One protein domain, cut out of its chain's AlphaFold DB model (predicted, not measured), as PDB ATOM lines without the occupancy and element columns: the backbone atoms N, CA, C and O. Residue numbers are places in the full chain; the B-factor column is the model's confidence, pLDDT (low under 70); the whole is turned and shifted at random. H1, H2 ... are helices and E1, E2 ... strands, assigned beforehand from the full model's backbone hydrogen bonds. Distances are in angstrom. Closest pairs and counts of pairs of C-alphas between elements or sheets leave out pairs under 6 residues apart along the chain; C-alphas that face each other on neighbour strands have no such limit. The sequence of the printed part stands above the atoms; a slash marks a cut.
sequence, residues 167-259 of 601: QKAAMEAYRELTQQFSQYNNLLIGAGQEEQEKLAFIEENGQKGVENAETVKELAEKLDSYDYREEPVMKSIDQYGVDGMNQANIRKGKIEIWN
ATOM      1  N   GLN A 167     115.675  12.248   9.416       97.81
ATOM      2  CA  GLN A 167     116.742  11.368   9.908       97.81
ATOM      3  C   GLN A 167     117.279  11.835  11.264       97.81
ATOM      4  O   GLN A 167     117.517  11.021  12.153       97.81
ATOM      5  N   LYS A 168     117.427  13.151  11.461       97.81
ATOM      6  CA  LYS A 168     117.822  13.708  12.756       97.81
ATOM      7  C   LYS A 168     116.762  13.461  13.834       97.81
ATOM      8  O   LYS A 168     117.135  13.075  14.934       97.81
ATOM      9  N   ALA A 169     115.481  13.662  13.527       98.25
ATOM     10  CA  ALA A 169     114.391  13.431  14.474       98.25
ATOM     11  C   ALA A 169     114.297  11.953  14.895       98.25
ATOM     12  O   ALA A 169     114.205  11.666  16.087       98.25
ATOM     13  N   ALA A 170     114.394  11.025  13.936       98.44
ATOM     14  CA  ALA A 170     114.437   9.588  14.211       98.44
ATOM     15  C   ALA A 170     115.663   9.209  15.062       98.44
ATOM     16  O   ALA A 170     115.521   8.530  16.074       98.44
ATOM     17  N   MET A 171     116.851   9.719  14.714       98.12
ATOM     18  CA  MET A 171     118.086   9.502  15.478       98.12
ATOM     19  C   MET A 171     117.994  10.028  16.917       98.12
ATOM     20  O   MET A 171     118.499   9.386  17.834       98.12
ATOM     21  N   GLU A 172     117.411  11.209  17.130       98.25
ATOM     22  CA  GLU A 172     117.267  11.795  18.469       98.25
ATOM     23  C   GLU A 172     116.339  10.943  19.345       98.25
ATOM     24  O   GLU A 172     116.741  10.564  20.443       98.25
ATOM     25  N   ALA A 173     115.174  10.539  18.827       98.19
ATOM     26  CA  ALA A 173     114.257   9.644  19.536       98.19
ATOM     27  C   ALA A 173     114.868   8.249  19.782       98.19
ATOM     28  O   ALA A 173     114.745   7.694  20.874       98.19
ATOM     29  N   TYR A 174     115.591   7.700  18.802       98.44
ATOM     30  CA  TYR A 174     116.340   6.452  18.962       98.44
ATOM     31  C   TYR A 174     117.391   6.566  20.073       98.44
ATOM     32  O   TYR A 174     117.478   5.707  20.950       98.44
ATOM     33  N   ARG A 175     118.156   7.663  20.089       98.00
ATOM     34  CA  ARG A 175     119.165   7.920  21.118       98.00
ATOM     35  C   ARG A 175     118.538   8.004  22.506       98.00
ATOM     36  O   ARG A 175     119.099   7.432  23.437       98.00
ATOM     37  N   GLU A 176     117.395   8.668  22.650       97.75
ATOM     38  CA  GLU A 176     116.655   8.706  23.916       97.75
ATOM     39  C   GLU A 176     116.288   7.295  24.400       97.75
ATOM     40  O   GLU A 176     116.561   6.967  25.556       97.75
ATOM     41  N   LEU A 177     115.777   6.427  23.514       97.62
ATOM     42  CA  LEU A 177     115.495   5.028  23.859       97.62
ATOM     43  C   LEU A 177     116.757   4.291  24.321       97.62
ATOM     44  O   LEU A 177     116.722   3.618  25.343       97.62
ATOM     45  N   THR A 178     117.885   4.450  23.625       97.00
ATOM     46  CA  THR A 178     119.145   3.772  24.000       97.00
ATOM     47  C   THR A 178     119.770   4.292  25.298       97.00
ATOM     48  O   THR A 178     120.517   3.580  25.966       97.00
ATOM     49  N   GLN A 179     119.472   5.537  25.680       96.44
ATOM     50  CA  GLN A 179     119.882   6.092  26.971       96.44
ATOM     51  C   GLN A 179     118.994   5.575  28.102       96.44
ATOM     52  O   GLN A 179     119.485   5.329  29.203       96.44
ATOM     53  N   GLN A 180     117.699   5.406  27.830       95.38
ATOM     54  CA  GLN A 180     116.735   4.854  28.775       95.38
ATOM     55  C   GLN A 180     116.937   3.345  28.984       95.38
ATOM     56  O   GLN A 180     116.839   2.860  30.112       95.38
ATOM     57  N   PHE A 181     117.261   2.611  27.918       95.19
ATOM     58  CA  PHE A 181     117.475   1.168  27.921       95.19
ATOM     59  C   PHE A 181     118.871   0.856  27.387       95.19
ATOM     60  O   PHE A 181     119.118   0.896  26.189       95.19
ATOM     61  N   SER A 182     119.796   0.500  28.276       92.25
ATOM     62  CA  SER A 182     121.192   0.219  27.905       92.25
ATOM     63  C   SER A 182     121.382  -1.049  27.064       92.25
ATOM     64  O   SER A 182     122.435  -1.235  26.459       92.25
ATOM     65  N   GLN A 183     120.390  -1.940  27.046       94.69
ATOM     66  CA  GLN A 183     120.412  -3.204  26.314       94.69
ATOM     67  C   GLN A 183     119.110  -3.370  25.534       94.69
ATOM     68  O   GLN A 183     118.044  -3.006  26.032       94.69
ATOM     69  N   TYR A 184     119.191  -3.990  24.355       96.06
ATOM     70  CA  TYR A 184     118.031  -4.207  23.492       96.06
ATOM     71  C   TYR A 184     116.938  -5.032  24.183       96.06
ATOM     72  O   TYR A 184     115.777  -4.638  24.189       96.06
ATOM     73  N   ASN A 185     117.318  -6.097  24.891       95.44
ATOM     74  CA  ASN A 185     116.377  -6.938  25.636       95.44
ATOM     75  C   ASN A 185     115.601  -6.136  26.695       95.44
ATOM     76  O   ASN A 185     114.406  -6.351  26.882       95.44
ATOM     77  N   ASN A 186     116.249  -5.154  27.336       93.62
ATOM     78  CA  ASN A 186     115.590  -4.273  28.301       93.62
ATOM     79  C   ASN A 186     114.574  -3.336  27.634       93.62
ATOM     80  O   ASN A 186     113.532  -3.085  28.239       93.62
ATOM     81  N   LEU A 187     114.846  -2.854  26.413       95.94
ATOM     82  CA  LEU A 187     113.861  -2.122  25.611       95.94
ATOM     83  C   LEU A 187     112.670  -3.028  25.285       95.94
ATOM     84  O   LEU A 187     111.537  -2.642  25.536       95.94
ATOM     85  N   LEU A 188     112.921  -4.243  24.788       96.69
ATOM     86  CA  LEU A 188     111.866  -5.182  24.398       96.69
ATOM     87  C   LEU A 188     110.907  -5.490  25.556       96.69
ATOM     88  O   LEU A 188     109.695  -5.318  25.433       96.69
ATOM     89  N   ILE A 189     111.437  -5.914  26.706       95.56
ATOM     90  CA  ILE A 189     110.606  -6.313  27.851       95.56
ATOM     91  C   ILE A 189     110.023  -5.109  28.610       95.56
ATOM     92  O   ILE A 189     108.946  -5.213  29.207       95.56
ATOM     93  N   GLY A 190     110.735  -3.979  28.606       93.19
ATOM     94  CA  GLY A 190     110.413  -2.779  29.375       93.19
ATOM     95  C   GLY A 190     109.593  -1.727  28.631       93.19
ATOM     96  O   GLY A 190     109.135  -0.788  29.278       93.19
ATOM     97  N   ALA A 191     109.396  -1.863  27.316       94.69
ATOM     98  CA  ALA A 191     108.611  -0.920  26.530       94.69
ATOM     99  C   ALA A 191     107.138  -0.916  26.962       94.69
ATOM    100  O   ALA A 191     106.431  -1.923  26.859       94.69
ATOM    101  N   GLY A 192     106.679   0.240  27.437       92.12
ATOM    102  CA  GLY A 192     105.277   0.548  27.665       92.12
ATOM    103  C   GLY A 192     104.673   1.314  26.490       92.12
ATOM    104  O   GLY A 192     105.183   1.302  25.368       92.12
ATOM    105  N   GLN A 193     103.560   1.997  26.752       93.06
ATOM    106  CA  GLN A 193     102.863   2.783  25.734       93.06
ATOM    107  C   GLN A 193     103.715   3.957  25.221       93.06
ATOM    108  O   GLN A 193     103.757   4.193  24.018       93.06
ATOM    109  N   GLU A 194     104.423   4.664  26.109       95.38
ATOM    110  CA  GLU A 194     105.267   5.805  25.724       95.38
ATOM    111  C   GLU A 194     106.395   5.370  24.774       95.38
ATOM    112  O   GLU A 194     106.667   6.025  23.768       95.38
ATOM    113  N   GLU A 195     107.038   4.236  25.053       96.38
ATOM    114  CA  GLU A 195     108.089   3.687  24.198       96.38
ATOM    115  C   GLU A 195     107.543   3.216  22.847       96.38
ATOM    116  O   GLU A 195     108.196   3.420  21.825       96.38
ATOM    117  N   GLN A 196     106.339   2.638  22.811       95.94
ATOM    118  CA  GLN A 196     105.680   2.265  21.555       95.94
ATOM    119  C   GLN A 196     105.347   3.490  20.694       95.94
ATOM    120  O   GLN A 196     105.561   3.455  19.481       95.94
ATOM    121  N   GLU A 197     104.893   4.587  21.309       97.69
ATOM    122  CA  GLU A 197     104.667   5.867  20.630       97.69
ATOM    123  C   GLU A 197     105.983   6.454  20.086       97.69
ATOM    124  O   GLU A 197     106.023   6.926  18.947       97.69
ATOM    125  N   LYS A 198     107.088   6.356  20.842       98.19
ATOM    126  CA  LYS A 198     108.429   6.741  20.361       98.19
ATOM    127  C   LYS A 198     108.891   5.878  19.190       98.19
ATOM    128  O   LYS A 198     109.412   6.420  18.220       98.19
ATOM    129  N   LEU A 199     108.688   4.561  19.242       98.44
ATOM    130  CA  LEU A 199     109.013   3.665  18.128       98.44
ATOM    131  C   LEU A 199     108.191   4.008  16.878       98.44
ATOM    132  O   LEU A 199     108.763   4.096  15.797       98.44
ATOM    133  N   ALA A 200     106.898   4.309  17.022       98.31
ATOM    134  CA  ALA A 200     106.053   4.724  15.900       98.31
ATOM    135  C   ALA A 200     106.523   6.062  15.305       98.31
ATOM    136  O   ALA A 200     106.547   6.240  14.089       98.31
ATOM    137  N   PHE A 201     106.959   6.994  16.156       98.56
ATOM    138  CA  PHE A 201     107.557   8.250  15.714       98.56
ATOM    139  C   PHE A 201     108.880   8.034  14.960       98.56
ATOM    140  O   PHE A 201     109.128   8.703  13.953       98.56
ATOM    141  N   ILE A 202     109.732   7.113  15.425       98.69
ATOM    142  CA  ILE A 202     110.974   6.735  14.734       98.69
ATOM    143  C   ILE A 202     110.649   6.111  13.376       98.69
ATOM    144  O   ILE A 202     111.252   6.519  12.384       98.69
ATOM    145  N   GLU A 203     109.676   5.197  13.315       98.50
ATOM    146  CA  GLU A 203     109.228   4.565  12.072       98.50
ATOM    147  C   GLU A 203     108.731   5.611  11.066       98.50
ATOM    148  O   GLU A 203     109.239   5.684   9.949       98.50
ATOM    149  N   GLU A 204     107.806   6.487  11.477       98.50
ATOM    150  CA  GLU A 204     107.213   7.515  10.614       98.50
ATOM    151  C   GLU A 204     108.272   8.483  10.060       98.50
ATOM    152  O   GLU A 204     108.250   8.848   8.880       98.50
ATOM    153  N   ASN A 205     109.217   8.927  10.896       98.44
ATOM    154  CA  ASN A 205     110.301   9.798  10.439       98.44
ATOM    155  C   ASN A 205     111.331   9.037   9.591       98.44
ATOM    156  O   ASN A 205     111.873   9.617   8.648       98.44
ATOM    157  N   GLY A 206     111.579   7.760   9.882       97.88
ATOM    158  CA  GLY A 206     112.384   6.870   9.049       97.88
ATOM    159  C   GLY A 206     111.814   6.784   7.635       97.88
ATOM    160  O   GLY A 206     112.496   7.176   6.687       97.88
ATOM    161  N   GLN A 207     110.535   6.419   7.522       98.06
ATOM    162  CA  GLN A 207     109.802   6.296   6.261       98.06
ATOM    163  C   GLN A 207     109.804   7.614   5.479       98.06
ATOM    164  O   GLN A 207     110.223   7.669   4.323       98.06
ATOM    165  N   LYS A 208     109.433   8.732   6.120       97.88
ATOM    166  CA  LYS A 208     109.499  10.052   5.470       97.88
ATOM    167  C   LYS A 208     110.924  10.406   5.048       97.88
ATOM    168  O   LYS A 208     111.113  11.144   4.083       97.88
ATOM    169  N   GLY A 209     111.942   9.969   5.785       96.94
ATOM    170  CA  GLY A 209     113.343  10.136   5.408       96.94
ATOM    171  C   GLY A 209     113.668   9.435   4.087       96.94
ATOM    172  O   GLY A 209     114.282  10.060   3.223       96.94
ATOM    173  N   VAL A 210     113.199   8.196   3.925       96.12
ATOM    174  CA  VAL A 210     113.327   7.389   2.701       96.12
ATOM    175  C   VAL A 210     112.602   8.044   1.524       96.12
ATOM    176  O   VAL A 210     113.237   8.349   0.518       96.12
ATOM    177  N   GLU A 211     111.321   8.386   1.680       96.56
ATOM    178  CA  GLU A 211     110.511   9.019   0.622       96.56
ATOM    179  C   GLU A 211     111.125  10.347   0.132       96.56
ATOM    180  O   GLU A 211     111.181  10.649  -1.065       96.56
ATOM    181  N   ASN A 212     111.641  11.168   1.058       96.25
ATOM    182  CA  ASN A 212     112.319  12.408   0.681       96.25
ATOM    183  C   ASN A 212     113.672  12.136   0.000       96.25
ATOM    184  O   ASN A 212     114.076  12.936  -0.842       96.25
ATOM    185  N   ALA A 213     114.374  11.047   0.329       95.19
ATOM    186  CA  ALA A 213     115.629  10.673  -0.326       95.19
ATOM    187  C   ALA A 213     115.399  10.209  -1.772       95.19
ATOM    188  O   ALA A 213     116.148  10.611  -2.663       95.19
ATOM    189  N   GLU A 214     114.322   9.466  -2.027       94.88
ATOM    190  CA  GLU A 214     113.872   9.130  -3.385       94.88
ATOM    191  C   GLU A 214     113.531  10.394  -4.184       94.88
ATOM    192  O   GLU A 214     113.996  10.567  -5.309       94.88
ATOM    193  N   THR A 215     112.839  11.358  -3.565       94.69
ATOM    194  CA  THR A 215     112.560  12.661  -4.198       94.69
ATOM    195  C   THR A 215     113.853  13.417  -4.550       94.69
ATOM    196  O   THR A 215     113.931  14.081  -5.586       94.69
ATOM    197  N   VAL A 216     114.889  13.346  -3.701       94.00
ATOM    198  CA  VAL A 216     116.202  13.952  -3.998       94.00
ATOM    199  C   VAL A 216     116.835  13.290  -5.221       94.00
ATOM    200  O   VAL A 216     117.336  14.009  -6.084       94.00
ATOM    201  N   LYS A 217     116.777  11.959  -5.323       93.62
ATOM    202  CA  LYS A 217     117.273  11.211  -6.485       93.62
ATOM    203  C   LYS A 217     116.541  11.614  -7.769       93.62
ATOM    204  O   LYS A 217     117.194  11.982  -8.742       93.62
ATOM    205  N   GLU A 218     115.208  11.631  -7.770       94.00
ATOM    206  CA  GLU A 218     114.407  12.023  -8.944       94.00
ATOM    207  C   GLU A 218     114.744  13.446  -9.426       94.00
ATOM    208  O   GLU A 218     114.925  13.703 -10.621       94.00
ATOM    209  N   LEU A 219     114.878  14.391  -8.490       93.56
ATOM    210  CA  LEU A 219     115.263  15.769  -8.802       93.56
ATOM    211  C   LEU A 219     116.718  15.867  -9.278       93.56
ATOM    212  O   LEU A 219     117.015  16.658 -10.175       93.56
ATOM    213  N   ALA A 220     117.628  15.071  -8.715       91.62
ATOM    214  CA  ALA A 220     119.020  15.010  -9.144       91.62
ATOM    215  C   ALA A 220     119.165  14.451 -10.566       91.62
ATOM    216  O   ALA A 220     119.932  15.007 -11.357       91.62
ATOM    217  N   GLU A 221     118.401  13.412 -10.913       92.00
ATOM    218  CA  GLU A 221     118.320  12.873 -12.274       92.00
ATOM    219  C   GLU A 221     117.820  13.933 -13.259       92.00
ATOM    220  O   GLU A 221     118.463  14.165 -14.283       92.00
ATOM    221  N   LYS A 222     116.740  14.650 -12.914       92.19
ATOM    222  CA  LYS A 222     116.204  15.758 -13.724       92.19
ATOM    223  C   LYS A 222     117.221  16.887 -13.942       92.19
ATOM    224  O   LYS A 222     117.224  17.526 -14.992       92.19
ATOM    225  N   LEU A 223     118.072  17.153 -12.951       91.12
ATOM    226  CA  LEU A 223     119.086  18.214 -12.971       91.12
ATOM    227  C   LEU A 223     120.418  17.799 -13.609       91.12
ATOM    228  O   LEU A 223     121.348  18.613 -13.676       91.12
ATOM    229  N   ASP A 224     120.499  16.560 -14.082       88.31
ATOM    230  CA  ASP A 224     121.698  15.925 -14.603       88.31
ATOM    231  C   ASP A 224     122.863  15.794 -13.596       88.31
ATOM    232  O   ASP A 224     124.027  15.667 -13.984       88.31
ATOM    233  N   SER A 225     122.575  15.741 -12.294       85.88
ATOM    234  CA  SER A 225     123.594  15.648 -11.240       85.88
ATOM    235  C   SER A 225     124.057  14.204 -11.020       85.88
ATOM    236  O   SER A 225     123.394  13.450 -10.315       85.88
ATOM    237  N   TYR A 226     125.165  13.794 -11.650       81.25
ATOM    238  CA  TYR A 226     125.655  12.401 -11.652       81.25
ATOM    239  C   TYR A 226     125.893  11.812 -10.259       81.25
ATOM    240  O   TYR A 226     125.518  10.667 -10.026       81.25
ATOM    241  N   ASP A 227     126.431  12.604  -9.332       82.38
ATOM    242  CA  ASP A 227     126.803  12.133  -7.994       82.38
ATOM    243  C   ASP A 227     125.584  11.782  -7.116       82.38
ATOM    244  O   ASP A 227     125.721  11.175  -6.063       82.38
ATOM    245  N   TYR A 228     124.363  12.139  -7.523       85.44
ATOM    246  CA  TYR A 228     123.152  11.932  -6.716       85.44
ATOM    247  C   TYR A 228     122.077  11.100  -7.435       85.44
ATOM    248  O   TYR A 228     120.938  11.069  -6.980       85.44
ATOM    249  N   ARG A 229     122.420  10.436  -8.553       84.50
ATOM    250  CA  ARG A 229     121.481   9.572  -9.307       84.50
ATOM    251  C   ARG A 229     121.409   8.140  -8.783       84.50
ATOM    252  O   ARG A 229     120.502   7.399  -9.148       84.50
ATOM    253  N   GLU A 230     122.397   7.716  -7.997       87.56
ATOM    254  CA  GLU A 230     122.392   6.372  -7.422       87.56
ATOM    255  C   GLU A 230     121.248   6.213  -6.415       87.56
ATOM    256  O   GLU A 230     120.829   7.178  -5.771       87.56
ATOM    257  N   GLU A 231     120.764   4.979  -6.266       90.38
ATOM    258  CA  GLU A 231     119.794   4.659  -5.222       90.38
ATOM    259  C   GLU A 231     120.340   5.052  -3.840       90.38
ATOM    260  O   GLU A 231     121.523   4.798  -3.557       90.38
ATOM    261  N   PRO A 232     119.503   5.638  -2.961       93.12
ATOM    262  CA  PRO A 232     119.881   5.879  -1.580       93.12
ATOM    263  C   PRO A 232     120.383   4.592  -0.922       93.12
ATOM    264  O   PRO A 232     119.737   3.544  -0.972       93.12
ATOM    265  N   VAL A 233     121.549   4.663  -0.285       95.12
ATOM    266  CA  VAL A 233     122.101   3.534   0.463       95.12
ATOM    267  C   VAL A 233     121.458   3.515   1.835       95.12
ATOM    268  O   VAL A 233     121.732   4.383   2.669       95.12
ATOM    269  N   MET A 234     120.644   2.492   2.062       96.50
ATOM    270  CA  MET A 234     120.085   2.188   3.371       96.50
ATOM    271  C   MET A 234     121.142   1.511   4.240       96.50
ATOM    272  O   MET A 234     121.714   0.492   3.854       96.50
ATOM    273  N   LYS A 235     121.408   2.081   5.414       97.25
ATOM    274  CA  LYS A 235     122.239   1.467   6.453       97.25
ATOM    275  C   LYS A 235     121.343   0.825   7.505       97.25
ATOM    276  O   LYS A 235     120.558   1.529   8.140       97.25
ATOM    277  N   SER A 236     121.471  -0.485   7.681       97.19
ATOM    278  CA  SER A 236     120.763  -1.243   8.715       97.19
ATOM    279  C   SER A 236     121.263  -0.886  10.117       97.19
ATOM    280  O   SER A 236     122.394  -0.427  10.280       97.19
ATOM    281  N   ILE A 237     120.406  -1.066  11.123       97.62
ATOM    282  CA  ILE A 237     120.744  -0.895  12.542       97.62
ATOM    283  C   ILE A 237     120.870  -2.294  13.143       97.62
ATOM    284  O   ILE A 237     119.895  -2.845  13.648       97.62
ATOM    285  N   ASP A 238     122.073  -2.861  13.068       96.19
ATOM    286  CA  ASP A 238     122.332  -4.235  13.504       96.19
ATOM    287  C   ASP A 238     122.796  -4.267  14.970       96.19
ATOM    288  O   ASP A 238     122.456  -5.172  15.734       96.19
ATOM    289  N   GLN A 239     123.569  -3.259  15.387       96.75
ATOM    290  CA  GLN A 239     124.081  -3.111  16.747       96.75
ATOM    291  C   GLN A 239     123.354  -1.991  17.496       96.75
ATOM    292  O   GLN A 239     123.640  -0.800  17.336       96.75
ATOM    293  N   TYR A 240     122.435  -2.390  18.380       97.38
ATOM    294  CA  TYR A 240     121.679  -1.477  19.235       97.38
ATOM    295  C   TYR A 240     122.596  -0.583  20.087       97.38
ATOM    296  O   TYR A 240     123.488  -1.070  20.781       97.38
ATOM    297  N   GLY A 241     122.366   0.732  20.050       96.00
ATOM    298  CA  GLY A 241     123.164   1.716  20.789       96.00
ATOM    299  C   GLY A 241     124.446   2.172  20.082       96.00
ATOM    300  O   GLY A 241     125.102   3.094  20.570       96.00
ATOM    301  N   VAL A 242     124.797   1.571  18.942       96.62
ATOM    302  CA  VAL A 242     126.005   1.894  18.164       96.62
ATOM    303  C   VAL A 242     125.620   2.428  16.789       96.62
ATOM    304  O   VAL A 242     125.980   3.555  16.434       96.62
ATOM    305  N   ASP A 243     124.857   1.638  16.039       97.19
ATOM    306  CA  ASP A 243     124.362   2.021  14.723       97.19
ATOM    307  C   ASP A 243     123.269   3.088  14.849       97.19
ATOM    308  O   ASP A 243     122.624   3.227  15.886       97.19
ATOM    309  N   GLY A 244     123.103   3.927  13.824       95.19
ATOM    310  CA  GLY A 244     122.137   5.030  13.876       95.19
ATOM    311  C   GLY A 244     122.515   6.191  14.805       95.19
ATOM    312  O   GLY A 244     121.771   7.161  14.882       95.19
ATOM    313  N   MET A 245     123.668   6.164  15.490       95.94
ATOM    314  CA  MET A 245     124.063   7.233  16.428       95.94
ATOM    315  C   MET A 245     124.661   8.481  15.772       95.94
ATOM    316  O   MET A 245     124.779   9.528  16.425       95.94
ATOM    317  N   ASN A 246     125.067   8.383  14.507       94.19
ATOM    318  CA  ASN A 246     125.655   9.474  13.741       94.19
ATOM    319  C   ASN A 246     124.681  10.005  12.677       94.19
ATOM    320  O   ASN A 246     123.736   9.338  12.266       94.19
ATOM    321  N   GLN A 247     124.921  11.238  12.227       92.50
ATOM    322  CA  GLN A 247     124.084  11.852  11.202       92.50
ATOM    323  C   GLN A 247     124.237  11.136   9.858       92.50
ATOM    324  O   GLN A 247     125.351  10.800   9.446       92.50
ATOM    325  N   ALA A 248     123.111  10.982   9.161       90.19
ATOM    326  CA  ALA A 248     123.061  10.541   7.777       90.19
ATOM    327  C   ALA A 248     123.963  11.412   6.884       90.19
ATOM    328  O   ALA A 248     124.085  12.627   7.070       90.19
ATOM    329  N   ASN A 249     124.600  10.790   5.895       89.69
ATOM    330  CA  ASN A 249     125.503  11.469   4.978       89.69
ATOM    331  C   ASN A 249     124.780  11.718   3.655       89.69
ATOM    332  O   ASN A 249     124.693  10.832   2.817       89.69
ATOM    333  N   ILE A 250     124.254  12.929   3.480       87.62
ATOM    334  CA  ILE A 250     123.394  13.268   2.332       87.62
ATOM    335  C   ILE A 250     124.128  14.169   1.322       87.62
ATOM    336  O   ILE A 250     123.692  14.327   0.188       87.62
ATOM    337  N   ARG A 251     125.262  14.775   1.707       85.00
ATOM    338  CA  ARG A 251     125.922  15.846   0.930       85.00
ATOM    339  C   ARG A 251     127.245  15.458   0.267       85.00
ATOM    340  O   ARG A 251     127.825  16.304  -0.400       85.00
ATOM    341  N   LYS A 252     127.744  14.228   0.422       82.75
ATOM    342  CA  LYS A 252     129.058  13.808  -0.115       82.75
ATOM    343  C   LYS A 252     128.947  12.973  -1.397       82.75
ATOM    344  O   LYS A 252     129.566  11.918  -1.476       82.75
ATOM    345  N   GLY A 253     128.131  13.411  -2.358       78.31
ATOM    346  CA  GLY A 253     127.969  12.711  -3.640       78.31
ATOM    347  C   GLY A 253     127.452  11.272  -3.526       78.31
ATOM    348  O   GLY A 253     127.723  10.447  -4.385       78.31
ATOM    349  N   LYS A 254     126.790  10.946  -2.414       86.06
ATOM    350  CA  LYS A 254     125.996   9.735  -2.220       86.06
ATOM    351  C   LYS A 254     125.020   9.997  -1.086       86.06
ATOM    352  O   LYS A 254     125.402  10.617  -0.091       86.06
ATOM    353  N   ILE A 255     123.779   9.551  -1.245       90.62
ATOM    354  CA  ILE A 255     122.763   9.649  -0.198       90.62
ATOM    355  C   ILE A 255     122.849   8.376   0.640       90.62
ATOM    356  O   ILE A 255     122.477   7.302   0.182       90.62
ATOM    357  N   GLU A 256     123.365   8.496   1.858       94.69
ATOM    358  CA  GLU A 256     123.413   7.410   2.835       94.69
ATOM    359  C   GLU A 256     122.526   7.766   4.026       94.69
ATOM    360  O   GLU A 256     122.800   8.740   4.738       94.69
ATOM    361  N   ILE A 257     121.490   6.966   4.258       96.50
ATOM    362  CA  ILE A 257     120.523   7.163   5.342       96.50
ATOM    363  C   ILE A 257     120.399   5.894   6.184       96.50
ATOM    364  O   ILE A 257     120.657   4.792   5.705       96.50
ATOM    365  N   TRP A 258     120.035   6.049   7.453       97.94
ATOM    366  CA  TRP A 258     119.787   4.917   8.342       97.94
ATOM    367  C   TRP A 258     118.360   4.406   8.153       97.94
ATOM    368  O   TRP A 258     117.421   5.207   8.060       97.94
ATOM    369  N   ASN A 259     118.197   3.082   8.134       97.56
ATOM    370  CA  ASN A 259     116.898   2.430   8.012       97.56
ATOM    371  C   ASN A 259     116.185   2.348   9.371       97.56
ATOM    372  O   ASN A 259     115.963   1.276   9.932       97.56
TER     373      ASN A 259
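AT A GLANCE: This is residues 167 to 259 of the 601 residues of an uncharacterized protein of Ekhidna lutea (UniProt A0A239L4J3). One long helix, H3, makes the long axis of a rod, and a small ribbon of two short parallel strands, E1 and E2, lies beside its middle, with E2 the nearer strand. H1 packs alongside part of H3 and runs back the opposite way, while the short H2 sits at one end of the rod, between H1 and H3 along the chain. The printed part has 93 residues, with three named helices and two named strands in the order H1 H2 H3 E1 E2; the class is mostly helix. The whole is only just loose, close to compact, with a radius of gyration of the C-alphas of 15.2 A and spans of 49 by 22 by 15 A.

IN THESE COORDINATES: E1 is residues 233 to 235 and E2 is residues 256 to 258. H3, residues 193 to 222, is 43.6 A long, from C-alpha 193 at (102.863, 2.783, 25.734) to C-alpha 222 at (116.204, 15.758, -13.724). H1, residues 167 to 180, begins at C-alpha 167 at (116.742, 11.368, 9.908) and is 20.0 A long. H2 is residues 184 to 190.

HOW THE PARTS SIT: E1 and E2 are parallel neighbours at 33 degrees, with N 235 and O 257 within hydrogen-bond range at 2.8 A. The closest C-alphas of H3 and E2 are those of Val 210 and Ile 257, 7.7 A apart. H1 touches H3 at residues 195 to 209 of H3 alone, closest at the C-alphas of Ala 170 and Ile 202, 4.5 A, at a shallow tilt of 26 degrees, opposite ways. H1 and H2 are close but not clearly touching, with the C-alphas of Leu 177 and Leu 187 closest at 7.5 A. H2 and H3 are only just apart, at 8.3 A. In H1, H2 and H3 every O i to N i+4 pair is within hydrogen-bond range.

THE WHOLE: The C-alphas of Ile 189 and Asp 224 are the two farthest apart, 49.2 A. The link from E1 to E2 is long, with 20 residues. The printed part has no cut, and no printed residue has a pLDDT under 70.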